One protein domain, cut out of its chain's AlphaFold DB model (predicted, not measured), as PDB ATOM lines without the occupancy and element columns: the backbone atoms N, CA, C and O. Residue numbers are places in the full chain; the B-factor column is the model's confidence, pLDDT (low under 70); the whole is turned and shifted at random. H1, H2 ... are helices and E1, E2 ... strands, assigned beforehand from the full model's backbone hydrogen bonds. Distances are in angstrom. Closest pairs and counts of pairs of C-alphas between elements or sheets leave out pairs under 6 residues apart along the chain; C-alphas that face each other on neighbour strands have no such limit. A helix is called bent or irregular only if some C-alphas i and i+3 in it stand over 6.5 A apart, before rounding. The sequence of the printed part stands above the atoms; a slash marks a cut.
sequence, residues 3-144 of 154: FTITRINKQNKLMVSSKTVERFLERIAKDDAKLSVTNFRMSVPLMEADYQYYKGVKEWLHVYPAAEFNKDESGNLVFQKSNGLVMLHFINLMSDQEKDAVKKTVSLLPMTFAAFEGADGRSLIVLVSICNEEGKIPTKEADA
ATOM      1  N   PHE A   3     151.509 111.648 166.115       95.06
ATOM      2  CA  PHE A   3     150.229 111.499 165.438       95.06
ATOM      3  C   PHE A   3     149.283 112.606 165.859       95.06
ATOM      4  O   PHE A   3     149.216 112.959 167.042       95.06
ATOM      5  N   THR A   4     148.507 113.090 164.897       95.94
ATOM      6  CA  THR A   4     147.296 113.845 165.189       95.94
ATOM      7  C   THR A   4     146.179 112.864 165.496       95.94
ATOM      8  O   THR A   4     145.920 111.923 164.750       95.94
ATOM      9  N   ILE A   5     145.510 113.095 166.617       95.00
ATOM     10  CA  ILE A   5     144.346 112.343 167.055       95.00
ATOM     11  C   ILE A   5     143.162 113.295 167.059       95.00
ATOM     12  O   ILE A   5     143.232 114.401 167.599       95.00
ATOM     13  N   THR A   6     142.059 112.851 166.475       93.81
ATOM     14  CA  THR A   6     140.827 113.622 166.407       93.81
ATOM     15  C   THR A   6     139.653 112.847 166.970       93.81
ATOM     16  O   THR A   6     139.644 111.617 167.012       93.81
ATOM     17  N   ARG A   7     138.669 113.583 167.473       91.31
ATOM     18  CA  ARG A   7     137.396 113.033 167.938       91.31
ATOM     19  C   ARG A   7     136.326 114.103 167.884       91.31
ATOM     20  O   ARG A   7     136.641 115.284 168.027       91.31
ATOM     21  N   ILE A   8     135.074 113.694 167.784       88.75
ATOM     22  CA  ILE A   8     133.941 114.587 168.015       88.75
ATOM     23  C   ILE A   8     133.600 114.552 169.510       88.75
ATOM     24  O   ILE A   8     133.574 113.490 170.133       88.75
ATOM     25  N   ASN A   9     133.437 115.717 170.139       87.75
ATOM     26  CA  ASN A   9     133.000 115.792 171.535       87.75
ATOM     27  C   ASN A   9     131.465 115.769 171.653       87.75
ATOM     28  O   ASN A   9     130.743 115.790 170.661       87.75
ATOM     29  N   LYS A  10     130.953 115.766 172.889       87.19
ATOM     30  CA  LYS A  10     129.505 115.748 173.157       87.19
ATOM     31  C   LYS A  10     128.763 116.976 172.607       87.19
ATOM     32  O   LYS A  10     127.560 116.913 172.410       87.19
ATOM     33  N   GLN A  11     129.470 118.078 172.363       89.81
ATOM     34  CA  GLN A  11     128.944 119.305 171.764       89.81
ATOM     35  C   GLN A  11     129.049 119.306 170.228       89.81
ATOM     36  O   GLN A  11     128.956 120.366 169.615       89.81
ATOM     37  N   ASN A  12     129.294 118.146 169.612       86.88
ATOM     38  CA  ASN A  12     129.497 117.975 168.174       86.88
ATOM     39  C   ASN A  12     130.647 118.821 167.591       86.88
ATOM     40  O   ASN A  12     130.683 119.112 166.399       86.88
ATOM     41  N   LYS A  13     131.605 119.226 168.431       89.25
ATOM     42  CA  LYS A  13     132.803 119.944 167.995       89.25
ATOM     43  C   LYS A  13     133.925 118.947 167.769       89.25
ATOM     44  O   LYS A  13     134.203 118.108 168.633       89.25
ATOM     45  N   LEU A  14     134.612 119.088 166.638       90.94
ATOM     46  CA  LEU A  14     135.888 118.423 166.416       90.94
ATOM     47  C   LEU A  14     136.828 118.780 167.568       90.94
ATOM     48  O   LEU A  14     136.832 119.912 168.036       90.94
ATOM     49  N   MET A  15     137.629 117.840 168.037       92.88
ATOM     50  CA  MET A  15     138.716 118.022 168.992       92.88
ATOM     51  C   MET A  15     139.970 117.458 168.349       92.88
ATOM     52  O   MET A  15     139.911 116.385 167.756       92.88
ATOM     53  N   VAL A  16     141.083 118.174 168.473       94.75
ATOM     54  CA  VAL A  16     142.371 117.781 167.899       94.75
ATOM     55  C   VAL A  16     143.385 117.754 169.026       94.75
ATOM     56  O   VAL A  16     143.448 118.680 169.835       94.75
ATOM     57  N   SER A  17     144.143 116.674 169.107       93.94
ATOM     58  CA  SER A  17     145.273 116.528 170.012       93.94
ATOM     59  C   SER A  17     146.434 115.879 169.271       93.94
ATOM     60  O   SER A  17     146.264 115.308 168.195       93.94
ATOM     61  N   SER A  18     147.633 115.974 169.841       94.31
ATOM     62  CA  SER A  18     148.800 115.260 169.332       94.31
ATOM     63  C   SER A  18     149.365 114.330 170.397       94.31
ATOM     64  O   SER A  18     149.311 114.618 171.597       94.31
ATOM     65  N   LYS A  19     149.903 113.192 169.961       94.69
ATOM     66  CA  LYS A  19     150.582 112.231 170.833       94.69
ATOM     67  C   LYS A  19     151.852 111.745 170.156       94.69
ATOM     68  O   LYS A  19     151.862 111.577 168.941       94.69
ATOM     69  N   THR A  20     152.919 111.533 170.924       95.12
ATOM     70  CA  THR A  20     154.102 110.862 170.372       95.12
ATOM     71  C   THR A  20     153.726 109.447 169.951       95.12
ATOM     72  O   THR A  20     152.818 108.847 170.540       95.12
ATOM     73  N   VAL A  21     154.388 108.940 168.915       93.06
ATOM     74  CA  VAL A  21     154.076 107.620 168.354       93.06
ATOM     75  C   VAL A  21     154.284 106.536 169.411       93.06
ATOM     76  O   VAL A  21     153.419 105.692 169.596       93.06
ATOM     77  N   GLU A  22     155.344 106.636 170.206       93.56
ATOM     78  CA  GLU A  22     155.684 105.693 171.276       93.56
ATOM     79  C   GLU A  22     154.566 105.633 172.325       93.56
ATOM     80  O   GLU A  22     154.012 104.572 172.604       93.56
ATOM     81  N   ARG A  23     154.113 106.797 172.816       95.06
ATOM     82  CA  ARG A  23     152.994 106.869 173.770       95.06
ATOM     83  C   ARG A  23     151.670 106.417 173.163       95.06
ATOM     84  O   ARG A  23     150.729 106.106 173.900       95.06
ATOM     85  N   PHE A  24     151.510 106.513 171.847       93.94
ATOM     86  CA  PHE A  24     150.342 105.972 171.163       93.94
ATOM     87  C   PHE A  24     150.404 104.443 171.131       93.94
ATOM     88  O   PHE A  24     149.446 103.818 171.577       93.94
ATOM     89  N   LEU A  25     151.538 103.861 170.729       94.12
ATOM     90  CA  LEU A  25     151.769 102.413 170.712       94.12
ATOM     91  C   LEU A  25     151.575 101.790 172.103       94.12
ATOM     92  O   LEU A  25     150.812 100.839 172.250       94.12
ATOM     93  N   GLU A  26     152.144 102.397 173.148       94.62
ATOM     94  CA  GLU A  26     151.929 101.981 174.544       94.62
ATOM     95  C   GLU A  26     150.448 101.975 174.943       94.62
ATOM     96  O   GLU A  26     150.008 101.142 175.735       94.62
ATOM     97  N   ARG A  27     149.663 102.925 174.417       92.12
ATOM     98  CA  ARG A  27     148.238 103.043 174.741       92.12
ATOM     99  C   ARG A  27     147.415 101.963 174.056       92.12
ATOM    100  O   ARG A  27     146.492 101.471 174.690       92.12
ATOM    101  N   ILE A  28     147.708 101.652 172.795       92.31
ATOM    102  CA  ILE A  28     146.946 100.655 172.027       92.31
ATOM    103  C   ILE A  28     147.358  99.217 172.354       92.31
ATOM    104  O   ILE A  28     146.641  98.291 172.001       92.31
ATOM    105  N   ALA A  29     148.475  99.025 173.061       93.44
ATOM    106  CA  ALA A  29     148.912  97.714 173.537       93.44
ATOM    107  C   ALA A  29     147.947  97.075 174.555       93.44
ATOM    108  O   ALA A  29     148.070  95.889 174.855       93.44
ATOM    109  N   LYS A  30     147.012  97.850 175.119       92.88
ATOM    110  CA  LYS A  30     145.984  97.374 176.047       92.88
ATOM    111  C   LYS A  30     144.618  97.874 175.594       92.88
ATOM    112  O   LYS A  30     144.484  99.037 175.219       92.88
ATOM    113  N   ASP A  31     143.618  97.004 175.672       92.81
ATOM    114  CA  ASP A  31     142.226  97.408 175.474       92.81
ATOM    115  C   ASP A  31     141.764  98.314 176.631       92.81
ATOM    116  O   ASP A  31     142.384  98.369 177.702       92.81
ATOM    117  N   ASP A  32     140.682  99.056 176.413       91.31
ATOM    118  CA  ASP A  32     140.074  99.852 177.471       91.31
ATOM    119  C   ASP A  32     139.263  98.980 178.446       91.31
ATOM    120  O   ASP A  32     138.997  97.802 178.214       91.31
ATOM    121  N   ALA A  33     138.835  99.567 179.566       92.94
ATOM    122  CA  ALA A  33     138.040  98.855 180.570       92.94
ATOM    123  C   ALA A  33     136.668  98.372 180.050       92.94
ATOM    124  O   ALA A  33     136.010  97.579 180.718       92.94
ATOM    125  N   LYS A  34     136.217  98.862 178.887       92.06
ATOM    126  CA  LYS A  34     134.980  98.429 178.227       92.06
ATOM    127  C   LYS A  34     135.225  97.304 177.219       92.06
ATOM    128  O   LYS A  34     134.261  96.834 176.617       92.06
ATOM    129  N   LEU A  35     136.480  96.887 177.034       93.94
ATOM    130  CA  LEU A  35     136.896  95.902 176.044       93.94
ATOM    131  C   LEU A  35     136.446  96.300 174.629       93.94
ATOM    132  O   LEU A  35     135.913  95.485 173.873       93.94
ATOM    133  N   SER A  36     136.568  97.590 174.296       92.25
ATOM    134  CA  SER A  36     136.049  98.160 173.048       92.25
ATOM    135  C   SER A  36     136.594  97.464 171.798       92.25
ATOM    136  O   SER A  36     135.818  97.195 170.875       92.25
ATOM    137  N   VAL A  37     137.895  97.153 171.762       92.94
ATOM    138  CA  VAL A  37     138.531  96.470 170.619       92.94
ATOM    139  C   VAL A  37     138.131  95.000 170.583       92.94
ATOM    140  O   VAL A  37     137.763  94.490 169.526       92.94
ATOM    141  N   THR A  38     138.129  94.333 171.733       94.62
ATOM    142  CA  THR A  38     137.722  92.927 171.856       94.62
ATOM    143  C   THR A  38     136.290  92.726 171.361       94.62
ATOM    144  O   THR A  38     136.034  91.873 170.514       94.62
ATOM    145  N   ASN A  39     135.356  93.561 171.825       93.94
ATOM    146  CA  ASN A  39     133.956  93.519 171.404       93.94
ATOM    147  C   ASN A  39     133.799  93.792 169.903       93.94
ATOM    148  O   ASN A  39     132.994  93.137 169.240       93.94
ATOM    149  N   PHE A  40     134.582  94.726 169.353       94.31
ATOM    150  CA  PHE A  40     134.585  94.977 167.916       94.31
ATOM    151  C   PHE A  40     135.065  93.751 167.135       94.31
ATOM    152  O   PHE A  40     134.346  93.282 166.253       94.31
ATOM    153  N   ARG A  41     136.207  93.168 167.510       92.81
ATOM    154  CA  ARG A  41     136.765  91.969 166.871       92.81
ATOM    155  C   ARG A  41     135.796  90.785 166.896       92.81
ATOM    156  O   ARG A  41     135.686  90.077 165.904       92.81
ATOM    157  N   MET A  42     135.044  90.606 167.984       93.25
ATOM    158  CA  MET A  42     133.992  89.582 168.074       93.25
ATOM    159  C   MET A  42     132.809  89.850 167.133       93.25
ATOM    160  O   MET A  42     132.162  88.910 166.683       93.25
ATOM    161  N   SER A  43     132.521  91.119 166.831       92.56
ATOM    162  CA  SER A  43     131.429  91.502 165.931       92.56
ATOM    163  C   SER A  43     131.796  91.423 164.448       92.56
ATOM    164  O   SER A  43     130.925  91.117 163.642       92.56
ATOM    165  N   VAL A  44     133.065  91.644 164.085       91.75
ATOM    166  CA  VAL A  44     133.537  91.686 162.687       91.75
ATOM    167  C   VAL A  44     133.127  90.455 161.861       91.75
ATOM    168  O   VAL A  44     132.649  90.640 160.745       91.75
ATOM    169  N   PRO A  45     133.235  89.204 162.355       89.38
ATOM    170  CA  PRO A  45     132.789  88.029 161.604       89.38
ATOM    171  C   PRO A  45     131.288  87.983 161.303       89.38
ATOM    172  O   PRO A  45     130.886  87.239 160.415       89.38
ATOM    173  N   LEU A  46     130.477  88.729 162.054       90.06
ATOM    174  CA  LEU A  46     129.014  88.745 161.971       90.06
ATOM    175  C   LEU A  46     128.485  89.958 161.191       90.06
ATOM    176  O   LEU A  46     127.275  90.130 161.066       90.06
ATOM    177  N   MET A  47     129.371  90.839 160.727       89.12
ATOM    178  CA  MET A  47     128.992  92.048 160.007       89.12
ATOM    179  C   MET A  47     128.758  91.760 158.527       89.12
ATOM    180  O   MET A  47     129.647  91.273 157.837       89.12
ATOM    181  N   GLU A  48     127.580  92.139 158.035       80.81
ATOM    182  CA  GLU A  48     127.256  92.169 156.600       80.81
ATOM    183  C   GLU A  48     127.530  93.546 155.967       80.81
ATOM    184  O   GLU A  48     127.620  93.671 154.749       80.81
ATOM    185  N   ALA A  49     127.663  94.583 156.799       76.94
ATOM    186  CA  ALA A  49     127.881  95.968 156.395       76.94
ATOM    187  C   ALA A  49     129.281  96.460 156.794       76.94
ATOM    188  O   ALA A  49     129.911  95.918 157.703       76.94
ATOM    189  N   ASP A  50     129.739  97.534 156.148       85.19
ATOM    190  CA  ASP A  50     131.033  98.161 156.425       85.19
ATOM    191  C   ASP A  50     131.220  98.552 157.900       85.19
ATOM    192  O   ASP A  50     130.281  98.959 158.595       85.19
ATOM    193  N   TYR A  51     132.479  98.566 158.355       88.50
ATOM    194  CA  TYR A  51     132.840  98.918 159.734       88.50
ATOM    195  C   TYR A  51     132.322 100.295 160.175       88.50
ATOM    196  O   TYR A  51     132.070 100.490 161.362       88.50
ATOM    197  N   GLN A  52     132.098 101.234 159.246       84.81
ATOM    198  CA  GLN A  52     131.540 102.566 159.534       84.81
ATOM    199  C   GLN A  52     130.175 102.531 160.246       84.81
ATOM    200  O   GLN A  52     129.819 103.480 160.948       84.81
ATOM    201  N   TYR A  53     129.423 101.436 160.098       87.00
ATOM    202  CA  TYR A  53     128.123 101.248 160.740       87.00
ATOM    203  C   TYR A  53     128.219 100.610 162.131       87.00
ATOM    204  O   TYR A  53     127.219 100.553 162.851       87.00
ATOM    205  N   TYR A  54     129.407 100.172 162.560       90.19
ATOM    206  CA  TYR A  54     129.600  99.690 163.920       90.19
ATOM    207  C   TYR A  54     129.336 100.813 164.925       90.19
ATOM    208  O   TYR A  54     129.952 101.879 164.877       90.19
ATOM    209  N   LYS A  55     128.455 100.544 165.897       86.56
ATOM    210  CA  LYS A  55     128.019 101.518 166.913       86.56
ATOM    211  C   LYS A  55     129.176 102.245 167.612       86.56
ATOM    212  O   LYS A  55     129.039 103.417 167.948       86.56
ATOM    213  N   GLY A  56     130.307 101.561 167.809       84.31
ATOM    214  CA  GLY A  56     131.473 102.108 168.498       84.31
ATOM    215  C   GLY A  56     132.301 103.086 167.664       84.31
ATOM    216  O   GLY A  56     132.941 103.954 168.247       84.31
ATOM    217  N   VAL A  57     132.262 103.019 166.325       82.75
ATOM    218  CA  VAL A  57     133.149 103.823 165.457       82.75
ATOM    219  C   VAL A  57     132.961 105.326 165.671       82.75
ATOM    220  O   VAL A  57     133.935 106.075 165.683       82.75
ATOM    221  N   LYS A  58     131.732 105.776 165.949       80.94
ATOM    222  CA  LYS A  58     131.444 107.194 166.242       80.94
ATOM    223  C   LYS A  58     132.109 107.704 167.524       80.94
ATOM    224  O   LYS A  58     132.330 108.904 167.659       80.94
ATOM    225  N   GLU A  59     132.410 106.815 168.466       82.25
ATOM    226  CA  GLU A  59     133.019 107.157 169.756       82.25
ATOM    227  C   GLU A  59     134.549 107.042 169.736       82.25
ATOM    228  O   GLU A  59     135.221 107.447 170.689       82.25
ATOM    229  N   TRP A  60     135.115 106.492 168.660       86.44
ATOM    230  CA  TRP A  60     136.534 106.192 168.577       86.44
ATOM    231  C   TRP A  60     137.391 107.413 168.254       86.44
ATOM    232  O   TRP A  60     136.987 108.390 167.615       86.44
ATOM    233  N   LEU A  61     138.635 107.333 168.718       89.56
ATOM    234  CA  LEU A  61     139.677 108.279 168.359       89.56
ATOM    235  C   LEU A  61     140.142 107.987 166.928       89.56
ATOM    236  O   LEU A  61     140.547 106.869 166.626       89.56
ATOM    237  N   HIS A  62     140.125 109.002 166.072       90.12
ATOM    238  CA  HIS A  62     140.581 108.911 164.689       90.12
ATOM    239  C   HIS A  62     142.024 109.400 164.599       90.12
ATOM    240  O   HIS A  62     142.327 110.526 164.998       90.12
ATOM    241  N   VAL A  63     142.917 108.554 164.098       92.00
ATOM    242  CA  VAL A  63     144.360 108.813 164.060       92.00
ATOM    243  C   VAL A  63     144.767 109.184 162.641       92.00
ATOM    244  O   VAL A  63     144.422 108.480 161.700       92.00
ATOM    245  N   TYR A  64     145.526 110.265 162.500       93.19
ATOM    246  CA  TYR A  64     146.195 110.655 161.263       93.19
ATOM    247  C   TYR A  64     147.665 110.227 161.369       93.19
ATOM    248  O   TYR A  64     148.448 110.890 162.057       93.19
ATOM    249  N   PRO A  65     148.044 109.091 160.756       88.12
ATOM    250  CA  PRO A  65     149.333 108.459 161.010       88.12
ATOM    251  C   PRO A  65     150.502 109.124 160.272       88.12
ATOM    252  O   PRO A  65     151.624 109.037 160.752       88.12
ATOM    253  N   ALA A  66     150.267 109.807 159.148       90.12
ATOM    254  CA  ALA A  66     151.333 110.330 158.279       90.12
ATOM    255  C   ALA A  66     151.576 111.849 158.397       90.12
ATOM    256  O   ALA A  66     152.453 112.408 157.737       90.12
ATOM    257  N   ALA A  67     150.781 112.552 159.206       89.69
ATOM    258  CA  ALA A  67     150.820 114.007 159.250       89.69
ATOM    259  C   ALA A  67     150.422 114.566 160.615       89.69
ATOM    260  O   ALA A  67     149.594 114.006 161.337       89.69
ATOM    261  N   GLU A  68     151.005 115.718 160.930       93.19
ATOM    262  CA  GLU A  68     150.589 116.562 162.040       93.19
ATOM    263  C   GLU A  68     149.634 117.643 161.509       93.19
ATOM    264  O   GLU A  68     149.949 118.379 160.574       93.19
ATOM    265  N   PHE A  69     148.464 117.735 162.129       94.62
ATOM    266  CA  PHE A  69     147.441 118.746 161.889       94.62
ATOM    267  C   PHE A  69     147.198 119.586 163.140       94.62
ATOM    268  O   PHE A  69     147.303 119.098 164.271       94.62
ATOM    269  N   ASN A  70     146.779 120.826 162.907       93.38
ATOM    270  CA  ASN A  70     146.242 121.737 163.909       93.38
ATOM    271  C   ASN A  70     144.823 122.171 163.534       93.38
ATOM    272  O   ASN A  70     144.275 121.720 162.527       93.38
ATOM    273  N   LYS A  71     144.227 123.035 164.359       93.81
ATOM    274  CA  LYS A  71     142.982 123.719 164.016       93.81
ATOM    275  C   LYS A  71     143.212 125.181 163.692       93.81
ATOM    276  O   LYS A  71     143.997 125.828 164.381       93.81
ATOM    277  N   ASP A  72     142.477 125.681 162.709       92.44
ATOM    278  CA  ASP A  72     142.307 127.117 162.511       92.44
ATOM    279  C   ASP A  72     141.248 127.708 163.467       92.44
ATOM    280  O   ASP A  72     140.611 127.001 164.257       92.44
ATOM    281  N   GLU A  73     141.058 129.025 163.381       91.69
ATOM    282  CA  GLU A  73     140.065 129.781 164.159       91.69
ATOM    283  C   GLU A  73     138.619 129.347 163.871       91.69
ATOM    284  O   GLU A  73     137.755 129.442 164.743       91.69
ATOM    285  N   SER A  74     138.362 128.816 162.673       91.25
ATOM    286  CA  SER A  74     137.056 128.289 162.256       91.25
ATOM    287  C   SER A  74     136.818 126.846 162.727       91.25
ATOM    288  O   SER A  74     135.712 126.322 162.606       91.25
ATOM    289  N   GLY A  75     137.832 126.201 163.311       88.31
ATOM    290  CA  GLY A  75     137.774 124.833 163.814       88.31
ATOM    291  C   GLY A  75     138.065 123.748 162.774       88.31
ATOM    292  O   GLY A  75     137.893 122.568 163.099       88.31
ATOM    293  N   ASN A  76     138.530 124.108 161.576       91.19
ATOM    294  CA  ASN A  76     138.902 123.170 160.516       91.19
ATOM    295  C   ASN A  76     140.292 122.576 160.756       91.19
ATOM    296  O   ASN A  76     141.156 123.211 161.362       91.19
ATOM    297  N   LEU A  77     140.525 121.362 160.249       93.12
ATOM    298  CA  LEU A  77     141.852 120.746 160.261       93.12
ATOM    299  C   LEU A  77     142.758 121.404 159.226       93.12
ATOM    300  O   LEU A  77     142.453 121.400 158.037       93.12
ATOM    301  N   VAL A  78     143.912 121.884 159.680       93.69
ATOM    302  CA  VAL A  78     144.950 122.460 158.825       93.69
ATOM    303  C   VAL A  78     146.208 121.613 158.926       93.69
ATOM    304  O   VAL A  78     146.739 121.397 160.021       93.69
ATOM    305  N   PHE A  79     146.680 121.127 157.778       92.81
ATOM    306  CA  PHE A  79     147.943 120.403 157.667       92.81
ATOM    307  C   PHE A  79     149.101 121.287 158.140       92.81
ATOM    308  O   PHE A  79     149.173 122.461 157.788       92.81
ATOM    309  N   GLN A  80     149.997 120.730 158.951       92.06
ATOM    310  CA  GLN A  80     151.198 121.429 159.411       92.06
ATOM    311  C   GLN A  80     152.436 120.886 158.707       92.06
ATOM    312  O   GLN A  80     153.209 121.643 158.130       92.06
ATOM    313  N   LYS A  81     152.636 119.568 158.786       90.31
ATOM    314  CA  LYS A  81     153.802 118.887 158.221       90.31
ATOM    315  C   LYS A  81     153.580 117.381 158.135       90.31
ATOM    316  O   LYS A  81     152.818 116.812 158.921       90.31
ATOM    317  N   SER A  82     154.324 116.740 157.236       90.38
ATOM    318  CA  SER A  82     154.552 115.297 157.299       90.38
ATOM    319  C   SER A  82     155.312 114.970 158.584       90.38
ATOM    320  O   SER A  82     156.210 115.711 158.995       90.38
ATOM    321  N   ASN A  83     154.943 113.871 159.233       91.12
ATOM    322  CA  ASN A  83     155.643 113.396 160.424       91.12
ATOM    323  C   ASN A  83     156.723 112.350 160.102       91.12
ATOM    324  O   ASN A  83     157.323 111.826 161.038       91.12
ATOM    325  N   GLY A  84     156.975 112.073 158.816       90.75
ATOM    326  CA  GLY A  84     157.981 111.109 158.365       90.75
ATOM    327  C   GLY A  84     157.525 109.653 158.395       90.75
ATOM    328  O   GLY A  84     158.364 108.771 158.248       90.75
ATOM    329  N   LEU A  85     156.230 109.389 158.581       92.50
ATOM    330  CA  LEU A  85     155.666 108.042 158.553       92.50
ATOM    331  C   LEU A  85     154.673 107.867 157.406       92.50
ATOM    332  O   LEU A  85     153.927 108.777 157.054       92.50
ATOM    333  N   VAL A  86     154.611 106.646 156.889       91.75
ATOM    334  CA  VAL A  86     153.541 106.146 156.024       91.75
ATOM    335  C   VAL A  86     152.891 104.952 156.712       91.75
ATOM    336  O   VAL A  86     153.567 104.141 157.341       91.75
ATOM    337  N   MET A  87     151.567 104.848 156.604       93.50
ATOM    338  CA  MET A  87     150.822 103.687 157.080       93.50
ATOM    339  C   MET A  87     150.496 102.775 155.902       93.50
ATOM    340  O   MET A  87     149.754 103.166 155.003       93.50
ATOM    341  N   LEU A  88     151.007 101.550 155.942       93.81
ATOM    342  CA  LEU A  88     150.558 100.459 155.088       93.81
ATOM    343  C   LEU A  88     149.504  99.652 155.847       93.81
ATOM    344  O   LEU A  88     149.693  99.304 157.015       93.81
ATOM    345  N   HIS A  89     148.390  99.368 155.181       94.62
ATOM    346  CA  HIS A  89     147.272  98.624 155.749       94.62
ATOM    347  C   HIS A  89     147.073  97.337 154.953       94.62
ATOM    348  O   HIS A  89     146.578  97.362 153.827       94.62
ATOM    349  N   PHE A  90     147.481  96.218 155.541       94.50
ATOM    350  CA  PHE A  90     147.239  94.890 154.990       94.50
ATOM    351  C   PHE A  90     145.908  94.390 155.534       94.50
ATOM    352  O   PHE A  90     145.723  94.363 156.748       94.50
ATOM    353  N   ILE A  91     144.994  94.009 154.651       92.94
ATOM    354  CA  ILE A  91     143.633  93.582 154.995       92.94
ATOM    355  C   ILE A  91     143.411  92.119 154.615       92.94
ATOM    356  O   ILE A  91     144.194  91.550 153.855       92.94
ATOM    357  N   ASN A  92     142.312  91.540 155.101       89.44
ATOM    358  CA  ASN A  92     141.877  90.179 154.774       89.44
ATOM    359  C   ASN A  92     142.890  89.088 155.180       89.44
ATOM    360  O   ASN A  92     143.072  88.100 154.477       89.44
ATOM    361  N   LEU A  93     143.552  89.280 156.324       92.88
ATOM    362  CA  LEU A  93     144.429  88.291 156.950       92.88
ATOM    363  C   LEU A  93     143.572  87.413 157.871       92.88
ATOM    364  O   LEU A  93     143.257  87.798 158.998       92.88
ATOM    365  N   MET A  94     143.132  86.266 157.360       87.62
ATOM    366  CA  MET A  94     142.067  85.462 157.970       87.62
ATOM    367  C   MET A  94     142.586  84.447 158.991       87.62
ATOM    368  O   MET A  94     141.802  83.919 159.781       87.62
ATOM    369  N   SER A  95     143.893  84.197 159.008       90.69
ATOM    370  CA  SER A  95     144.555  83.287 159.941       90.69
ATOM    371  C   SER A  95     145.706  83.955 160.697       90.69
ATOM    372  O   SER A  95     146.341  84.899 160.221       90.69
ATOM    373  N   ASP A  96     146.019  83.432 161.885       90.50
ATOM    374  CA  ASP A  96     147.193  83.877 162.644       90.50
ATOM    375  C   ASP A  96     148.497  83.582 161.890       90.50
ATOM    376  O   ASP A  96     149.416  84.397 161.919       90.50
ATOM    377  N   GLN A  97     148.539  82.497 161.110       93.44
ATOM    378  CA  GLN A  97     149.686  82.159 160.267       93.44
ATOM    379  C   GLN A  97     149.955  83.217 159.185       93.44
ATOM    380  O   GLN A  97     151.109  83.600 158.988       93.44
ATOM    381  N   GLU A  98     148.920  83.718 158.501       93.19
ATOM    382  CA  GLU A  98     149.065  84.810 157.526       93.19
ATOM    383  C   GLU A  98     149.560  86.088 158.203       93.19
ATOM    384  O   GLU A  98     150.506  86.719 157.727       93.19
ATOM    385  N   LYS A  99     148.971  86.451 159.350       92.19
ATOM    386  CA  LYS A  99     149.388  87.633 160.116       92.19
ATOM    387  C   LYS A  99     150.847  87.530 160.551       92.19
ATOM    388  O   LYS A  99     151.594  88.496 160.401       92.19
ATOM    389  N   ASP A 100     151.271  86.378 161.053       93.38
ATOM    390  CA  ASP A 100     152.637  86.170 161.528       93.38
ATOM    391  C   ASP A 100     153.652  86.103 160.384       93.38
ATOM    392  O   ASP A 100     154.757  86.634 160.518       93.38
ATOM    393  N   ALA A 101     153.271  85.555 159.226       93.56
ATOM    394  CA  ALA A 101     154.093  85.606 158.020       93.56
ATOM    395  C   ALA A 101     154.332  87.054 157.563       93.56
ATOM    396  O   ALA A 101     155.481  87.442 157.337       93.56
ATOM    397  N   VAL A 102     153.279  87.880 157.495       93.50
ATOM    398  CA  VAL A 102     153.419  89.299 157.128       93.50
ATOM    399  C   VAL A 102     154.241  90.047 158.177       93.50
ATOM    400  O   VAL A 102     155.179  90.746 157.798       93.50
ATOM    401  N   LYS A 103     153.975  89.860 159.481       93.44
ATOM    402  CA  LYS A 103     154.775  90.457 160.572       93.44
ATOM    403  C   LYS A 103     156.257  90.118 160.439       93.44
ATOM    404  O   LYS A 103     157.095  91.011 160.559       93.44
ATOM    405  N   LYS A 104     156.585  88.853 160.159       94.12
ATOM    406  CA  LYS A 104     157.966  88.414 159.946       94.12
ATOM    407  C   LYS A 104     158.583  89.131 158.749       94.12
ATOM    408  O   LYS A 104     159.655  89.707 158.896       94.12
ATOM    409  N   THR A 105     157.901  89.174 157.608       93.69
ATOM    410  CA  THR A 105     158.397  89.876 156.417       93.69
ATOM    411  C   THR A 105     158.642  91.358 156.681       93.69
ATOM    412  O   THR A 105     159.722  91.858 156.380       93.69
ATOM    413  N   VAL A 106     157.687  92.068 157.288       93.94
ATOM    414  CA  VAL A 106     157.848  93.511 157.523       93.94
ATOM    415  C   VAL A 106     158.886  93.814 158.596       93.94
ATOM    416  O   VAL A 106     159.544  94.845 158.505       93.94
ATOM    417  N   SER A 107     159.115  92.912 159.557       92.00
ATOM    418  CA  SER A 107     160.195  93.064 160.546       92.00
ATOM    419  C   SER A 107     161.602  93.025 159.937       92.00
ATOM    420  O   SER A 107     162.537  93.543 160.538       92.00
ATOM    421  N   LEU A 108     161.752  92.446 158.739       91.81
ATOM    422  CA  LEU A 108     163.021  92.393 158.008       91.81
ATOM    423  C   LEU A 108     163.282  93.655 157.173       91.81
ATOM    424  O   LEU A 108     164.391  93.828 156.670       91.81
ATOM    425  N   LEU A 109     162.280  94.523 156.994       89.31
ATOM    426  CA  LEU A 109     162.426  95.747 156.213       89.31
ATOM    427  C   LEU A 109     163.061  96.846 157.085       89.31
ATOM    428  O   LEU A 109     162.457  97.228 158.089       89.31
ATOM    429  N   PRO A 110     164.213  97.428 156.690       85.69
ATOM    430  CA  PRO A 110     164.920  98.432 157.497       85.69
ATOM    431  C   PRO A 110     164.099  99.686 157.825       85.69
ATOM    432  O   PRO A 110     164.366 100.364 158.812       85.69
ATOM    433  N   MET A 111     163.101 100.003 156.997       88.25
ATOM    434  CA  MET A 111     162.249 101.182 157.161       88.25
ATOM    435  C   MET A 111     161.016 100.929 158.037       88.25
ATOM    436  O   MET A 111     160.275 101.868 158.325       88.25
ATOM    437  N   THR A 112     160.762  99.691 158.471       93.75
ATOM    438  CA  THR A 112     159.623  99.395 159.347       93.75
ATOM    439  C   THR A 112     159.852 100.006 160.722       93.75
ATOM    440  O   THR A 112     160.743  99.602 161.464       93.75
ATOM    441  N   PHE A 113     159.004 100.965 161.080       92.81
ATOM    442  CA  PHE A 113     158.999 101.598 162.392       92.81
ATOM    443  C   PHE A 113     158.254 100.747 163.427       92.81
ATOM    444  O   PHE A 113     158.731 100.547 164.540       92.81
ATOM    445  N   ALA A 114     157.065 100.254 163.069       93.81
ATOM    446  CA  ALA A 114     156.266  99.376 163.919       93.81
ATOM    447  C   ALA A 114     155.267  98.574 163.082       93.81
ATOM    448  O   ALA A 114     154.766  99.064 162.072       93.81
ATOM    449  N   ALA A 115     154.924  97.372 163.539       94.88
ATOM    450  CA  ALA A 115     153.859  96.563 162.961       94.88
ATOM    451  C   ALA A 115     152.964  96.019 164.078       94.88
ATOM    452  O   ALA A 115     153.463  95.470 165.062       94.88
ATOM    453  N   PHE A 116     151.651  96.179 163.942       93.56
ATOM    454  CA  PHE A 116     150.679  95.711 164.927       93.56
ATOM    455  C   PHE A 116     149.359  95.323 164.265       93.56
ATOM    456  O   PHE A 116     149.024  95.771 163.170       93.56
ATOM    457  N   GLU A 117     148.619  94.438 164.924       93.81
ATOM    458  CA  GLU A 117     147.324  93.972 164.438       93.81
ATOM    459  C   GLU A 117     146.291  95.101 164.505       93.81
ATOM    460  O   GLU A 117     146.232  95.844 165.490       93.81
ATOM    461  N   GLY A 118     145.474  95.237 163.463       93.19
ATOM    462  CA  GLY A 118     144.368  96.180 163.476       93.19
ATOM    463  C   GLY A 118     143.267  95.764 164.451       93.19
ATOM    464  O   GLY A 118     143.173  94.617 164.910       93.19
ATOM    465  N   ALA A 119     142.398  96.723 164.770       92.25
ATOM    466  CA  ALA A 119     141.315  96.517 165.728       92.25
ATOM    467  C   ALA A 119     140.357  95.385 165.308       92.25
ATOM    468  O   ALA A 119     139.785  94.715 166.163       92.25
ATOM    469  N   ASP A 120     140.217  95.138 164.005       92.06
ATOM    470  CA  ASP A 120     139.338  94.109 163.445       92.06
ATOM    471  C   ASP A 120     139.872  92.673 163.594       92.06
ATOM    472  O   ASP A 120     139.125  91.719 163.397       92.06
ATOM    473  N   GLY A 121     141.151  92.498 163.944       92.44
ATOM    474  CA  GLY A 121     141.802  91.185 164.031       92.44
ATOM    475  C   GLY A 121     142.037  90.477 162.698       92.44
ATOM    476  O   GLY A 121     142.454  89.317 162.687       92.44
ATOM    477  N   ARG A 122     141.764  91.168 161.587       93.00
ATOM    478  CA  ARG A 122     141.890  90.672 160.207       93.00
ATOM    479  C   ARG A 122     142.773  91.568 159.346       93.00
ATOM    480  O   ARG A 122     142.852  91.400 158.129       93.00
ATOM    481  N   SER A 123     143.445  92.519 159.979       94.19
ATOM    482  CA  SER A 123     144.359  93.441 159.334       94.19
ATOM    483  C   SER A 123     145.665  93.575 160.110       94.19
ATOM    484  O   SER A 123     145.740  93.328 161.319       94.19
ATOM    485  N   LEU A 124     146.712  93.982 159.398       96.06
ATOM    486  CA  LEU A 124     147.991  94.380 159.966       96.06
ATOM    487  C   LEU A 124     148.283  95.820 159.544       96.06
ATOM    488  O   LEU A 124     148.296  96.149 158.356       96.06
ATOM    489  N   ILE A 125     148.537  96.666 160.535       95.56
ATOM    490  CA  ILE A 125     148.982  98.040 160.349       95.56
ATOM    491  C   ILE A 125     150.499  98.058 160.448       95.56
ATOM    492  O   ILE A 125     151.071  97.612 161.445       95.56
ATOM    493  N   VAL A 126     151.151  98.585 159.417       95.81
ATOM    494  CA  VAL A 126     152.608  98.711 159.352       95.81
ATOM    495  C   VAL A 126     152.955 100.174 159.148       95.81
ATOM    496  O   VAL A 126     152.559 100.800 158.168       95.81
ATOM    497  N   LEU A 127     153.684 100.727 160.107       95.00
ATOM    498  CA  LEU A 127     154.219 102.075 160.057       95.00
ATOM    499  C   LEU A 127     155.619 102.012 159.460       95.00
ATOM    500  O   LEU A 127     156.479 101.299 159.977       95.00
ATOM    501  N   VAL A 128     155.837 102.764 158.388       93.44
ATOM    502  CA  VAL A 128     157.100 102.818 157.651       93.44
ATOM    503  C   VAL A 128     157.671 104.224 157.762       93.44
ATOM    504  O   VAL A 128     156.985 105.194 157.442       93.44
ATOM    505  N   SER A 129     158.913 104.333 158.223       91.56
ATOM    506  CA  SER A 129     159.668 105.584 158.232       91.56
ATOM    507  C   SER A 129     160.106 105.937 156.820       91.56
ATOM    508  O   SER A 129     160.675 105.101 156.124       91.56
ATOM    509  N   ILE A 130     159.868 107.180 156.414       88.06
ATOM    510  CA  ILE A 130     160.298 107.707 155.121       88.06
ATOM    511  C   ILE A 130     161.294 108.849 155.306       88.06
ATOM    512  O   ILE A 130     161.102 109.760 156.118       88.06
ATOM    513  N   CYS A 131     162.355 108.810 154.513       83.75
ATOM    514  CA  CYS A 131     163.341 109.868 154.398       83.75
ATOM    515  C   CYS A 131     163.882 109.931 152.964       83.75
ATOM    516  O   CYS A 131     163.772 108.970 152.206       83.75
ATOM    517  N   ASN A 132     164.439 111.077 152.586       80.88
ATOM    518  CA  ASN A 132     165.247 111.206 151.380       80.88
ATOM    519  C   ASN A 132     166.655 110.611 151.603       80.88
ATOM    520  O   ASN A 132     166.984 110.177 152.708       80.88
ATOM    521  N   GLU A 133     167.507 110.636 150.574       75.69
ATOM    522  CA  GLU A 133     168.878 110.095 150.640       75.69
ATOM    523  C   GLU A 133     169.747 110.746 151.736       75.69
ATOM    524  O   GLU A 133     170.664 110.120 152.263       75.69
ATOM    525  N   GLU A 134     169.430 111.981 152.139       80.19
ATOM    526  CA  GLU A 134     170.099 112.694 153.236       80.19
ATOM    527  C   GLU A 134     169.526 112.354 154.628       80.19
ATOM    528  O   GLU A 134     169.920 112.958 155.629       80.19
ATOM    529  N   GLY A 135     168.556 111.440 154.718       77.69
ATOM    530  CA  GLY A 135     167.883 111.082 155.967       77.69
ATOM    531  C   GLY A 135     166.850 112.109 156.452       77.69
ATOM    532  O   GLY A 135     166.389 112.024 157.593       77.69
ATOM    533  N   LYS A 136     166.454 113.080 155.618       83.19
ATOM    534  CA  LYS A 136     165.457 114.113 155.949       83.19
ATOM    535  C   LYS A 136     164.056 113.708 155.502       83.19
ATOM    536  O   LYS A 136     163.879 113.058 154.478       83.19
ATOM    537  N   ILE A 137     163.043 114.143 156.249       84.62
ATOM    538  CA  ILE A 137     161.637 113.902 155.903       84.62
ATOM    539  C   ILE A 137     161.277 114.728 154.654       84.62
ATOM    540  O   ILE A 137     161.452 115.949 154.694       84.62
ATOM    541  N   PRO A 138     160.747 114.110 153.581       79.56
ATOM    542  CA  PRO A 138     160.286 114.834 152.400       79.56
ATOM    543  C   PRO A 138     159.178 115.835 152.755       79.56
ATOM    544  O   PRO A 138     158.227 115.493 153.466       79.56
ATOM    545  N   THR A 139     159.285 117.070 152.261       80.62
ATOM    546  CA  THR A 139     158.290 118.135 152.512       80.62
ATOM    547  C   THR A 139     157.504 118.527 151.268       80.62
ATOM    548  O   THR A 139     156.399 119.059 151.378       80.62
ATOM    549  N   LYS A 140     158.056 118.238 150.090       79.31
ATOM    550  CA  LYS A 140     157.452 118.434 148.774       79.31
ATOM    551  C   LYS A 140     157.519 117.135 147.983       79.31
ATOM    552  O   LYS A 140     158.364 116.286 148.244       79.31
ATOM    553  N   GLU A 141     156.666 117.008 146.972       70.38
ATOM    554  CA  GLU A 141     156.660 115.845 146.077       70.38
ATOM    555  C   GLU A 141     158.019 115.625 145.393       70.38
ATOM    556  O   GLU A 141     158.511 114.500 145.352       70.38
ATOM    557  N   ALA A 142     158.677 116.706 144.962       73.19
ATOM    558  CA  ALA A 142     160.014 116.658 144.367       73.19
ATOM    559  C   ALA A 142     161.088 116.089 145.320       73.19
ATOM    560  O   ALA A 142     162.064 115.499 144.865       73.19
ATOM    561  N   ASP A 143     160.897 116.221 146.639       70.06
ATOM    562  CA  ASP A 143     161.813 115.664 147.643       70.06
ATOM    563  C   ASP A 143     161.658 114.133 147.761       70.06
ATOM    564  O   ASP A 143     162.546 113.457 148.280       70.06
ATOM    565  N   ALA A 144     160.524 113.582 147.309       61.97
ATOM    566  CA  ALA A 144     160.200 112.157 147.379       61.97
ATOM    567  C   ALA A 144     160.623 111.376 146.119       61.97
ATOM    568  O   ALA A 144     160.699 110.147 146.159       61.97
TER     569      ALA A 144
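What this domain is: This is residues 3 to 144 of the 154 residues of a protein of Prevotella copri (UniProt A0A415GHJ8). Two small three-stranded sheets, E6 E8 E7 and E2 E1 E3, have the short helix H1 between them; H3 covers the other face of E6 E8 E7, and the two-stranded hairpin E4 E5 packs on E1 and E2. H2 and the long link after it lie at one side, and a long link leads away from E8 to the short H4. The printed part has 142 residues, with four named helices and eight named strands in the order E1 E2 H1 H2 E3 E4 E5 E6 H3 E7 E8 H4; each sheet is antiparallel, and the class is mixed, helices and strands. The whole is only just compact, close to loose, with a radius of gyration of the C-alphas of 16.9 A and spans of 46 by 45 by 26 A.

How they stand to each other: Start at the sheet of E6, residues 85 to 90, E8, residues 124 to 129, and E7, residues 112 to 117, with E8 the inner strand. E6 and E8 are antiparallel, with N 88 and O 126 at 2.8 A, within hydrogen-bond range; E8 and E7, a hairpin, have N 125 and O 116 at 2.8 A. Look next at H3, residues 96 to 107, which is on this sheet at a height of 9.2 A, over E8 and E7 and along the strands; the closest C-alphas of H3 and E7 are those of Val 106 and Thr 112, 6.4 A apart. E6, H3 and E7 form a split strand-helix-strand unit, two strands that run the same way with E8 between them in the sheet, and its crossover is right-handed. On the opposite face is H1, residues 21 to 28, at a height of 10.9 A; H1 and E7 are near each other, with 7 pairs of C-alphas within 10 A. H1 is also on the sheet of E2, residues 14 to 20, E1, residues 3 to 8, and E3, residues 62 to 64, and it stands up from that sheet at 54 degrees. E1 and E2 are a hairpin, with N 5 and O 17 at 2.8 A, and E1 and E3 have N 6 and O 62 at 2.8 A. With H2, residues 36 to 46, a second split unit runs E2, H1 H2, E3, also right-handed, with E1 between E2 and E3. In the hairpin of E4, residues 67 to 71, and E5, residues 77 to 82, find N 70 and O 78 at 2.9 A. The closest C-alphas of E1 and E4 are those of Thr 4 and Glu 68, 5.3 A apart. H2 touches no helix, nor does H4, residues 141 to 144. Every O i to N i+4 pair is within hydrogen-bond range in H1 and H3, 5 of 7 are in H2, and H4 is too short for such a pair.

Where its parts are: Find C-alpha 3 at (150.229, 111.499, 165.438), where E1 begins; it runs 16.8 A. E2 measures 20.1 A, E6 16.0 A and E8 16.3 A. H3 runs 16.1 A from C-alpha 96 at (147.193, 83.877, 162.644). H2 measures 16.2 A and is only just irregular: C-alphas 42 and 45 are 6.8 A apart. H4 ends at C-alpha 144, (160.200, 112.157, 147.379).

The domain as a whole: The two C-alphas farthest apart are those of Glu 73 and Gln 97, at 48.7 A. The printed part has no cut. Look for the long links at residues 47 to 61, from H2 to E3, and between E8 and H4, with 11 residues. The mean pLDDT of the printed part is 90.1; residue 144 is under 70, and H4 has a mean of 69.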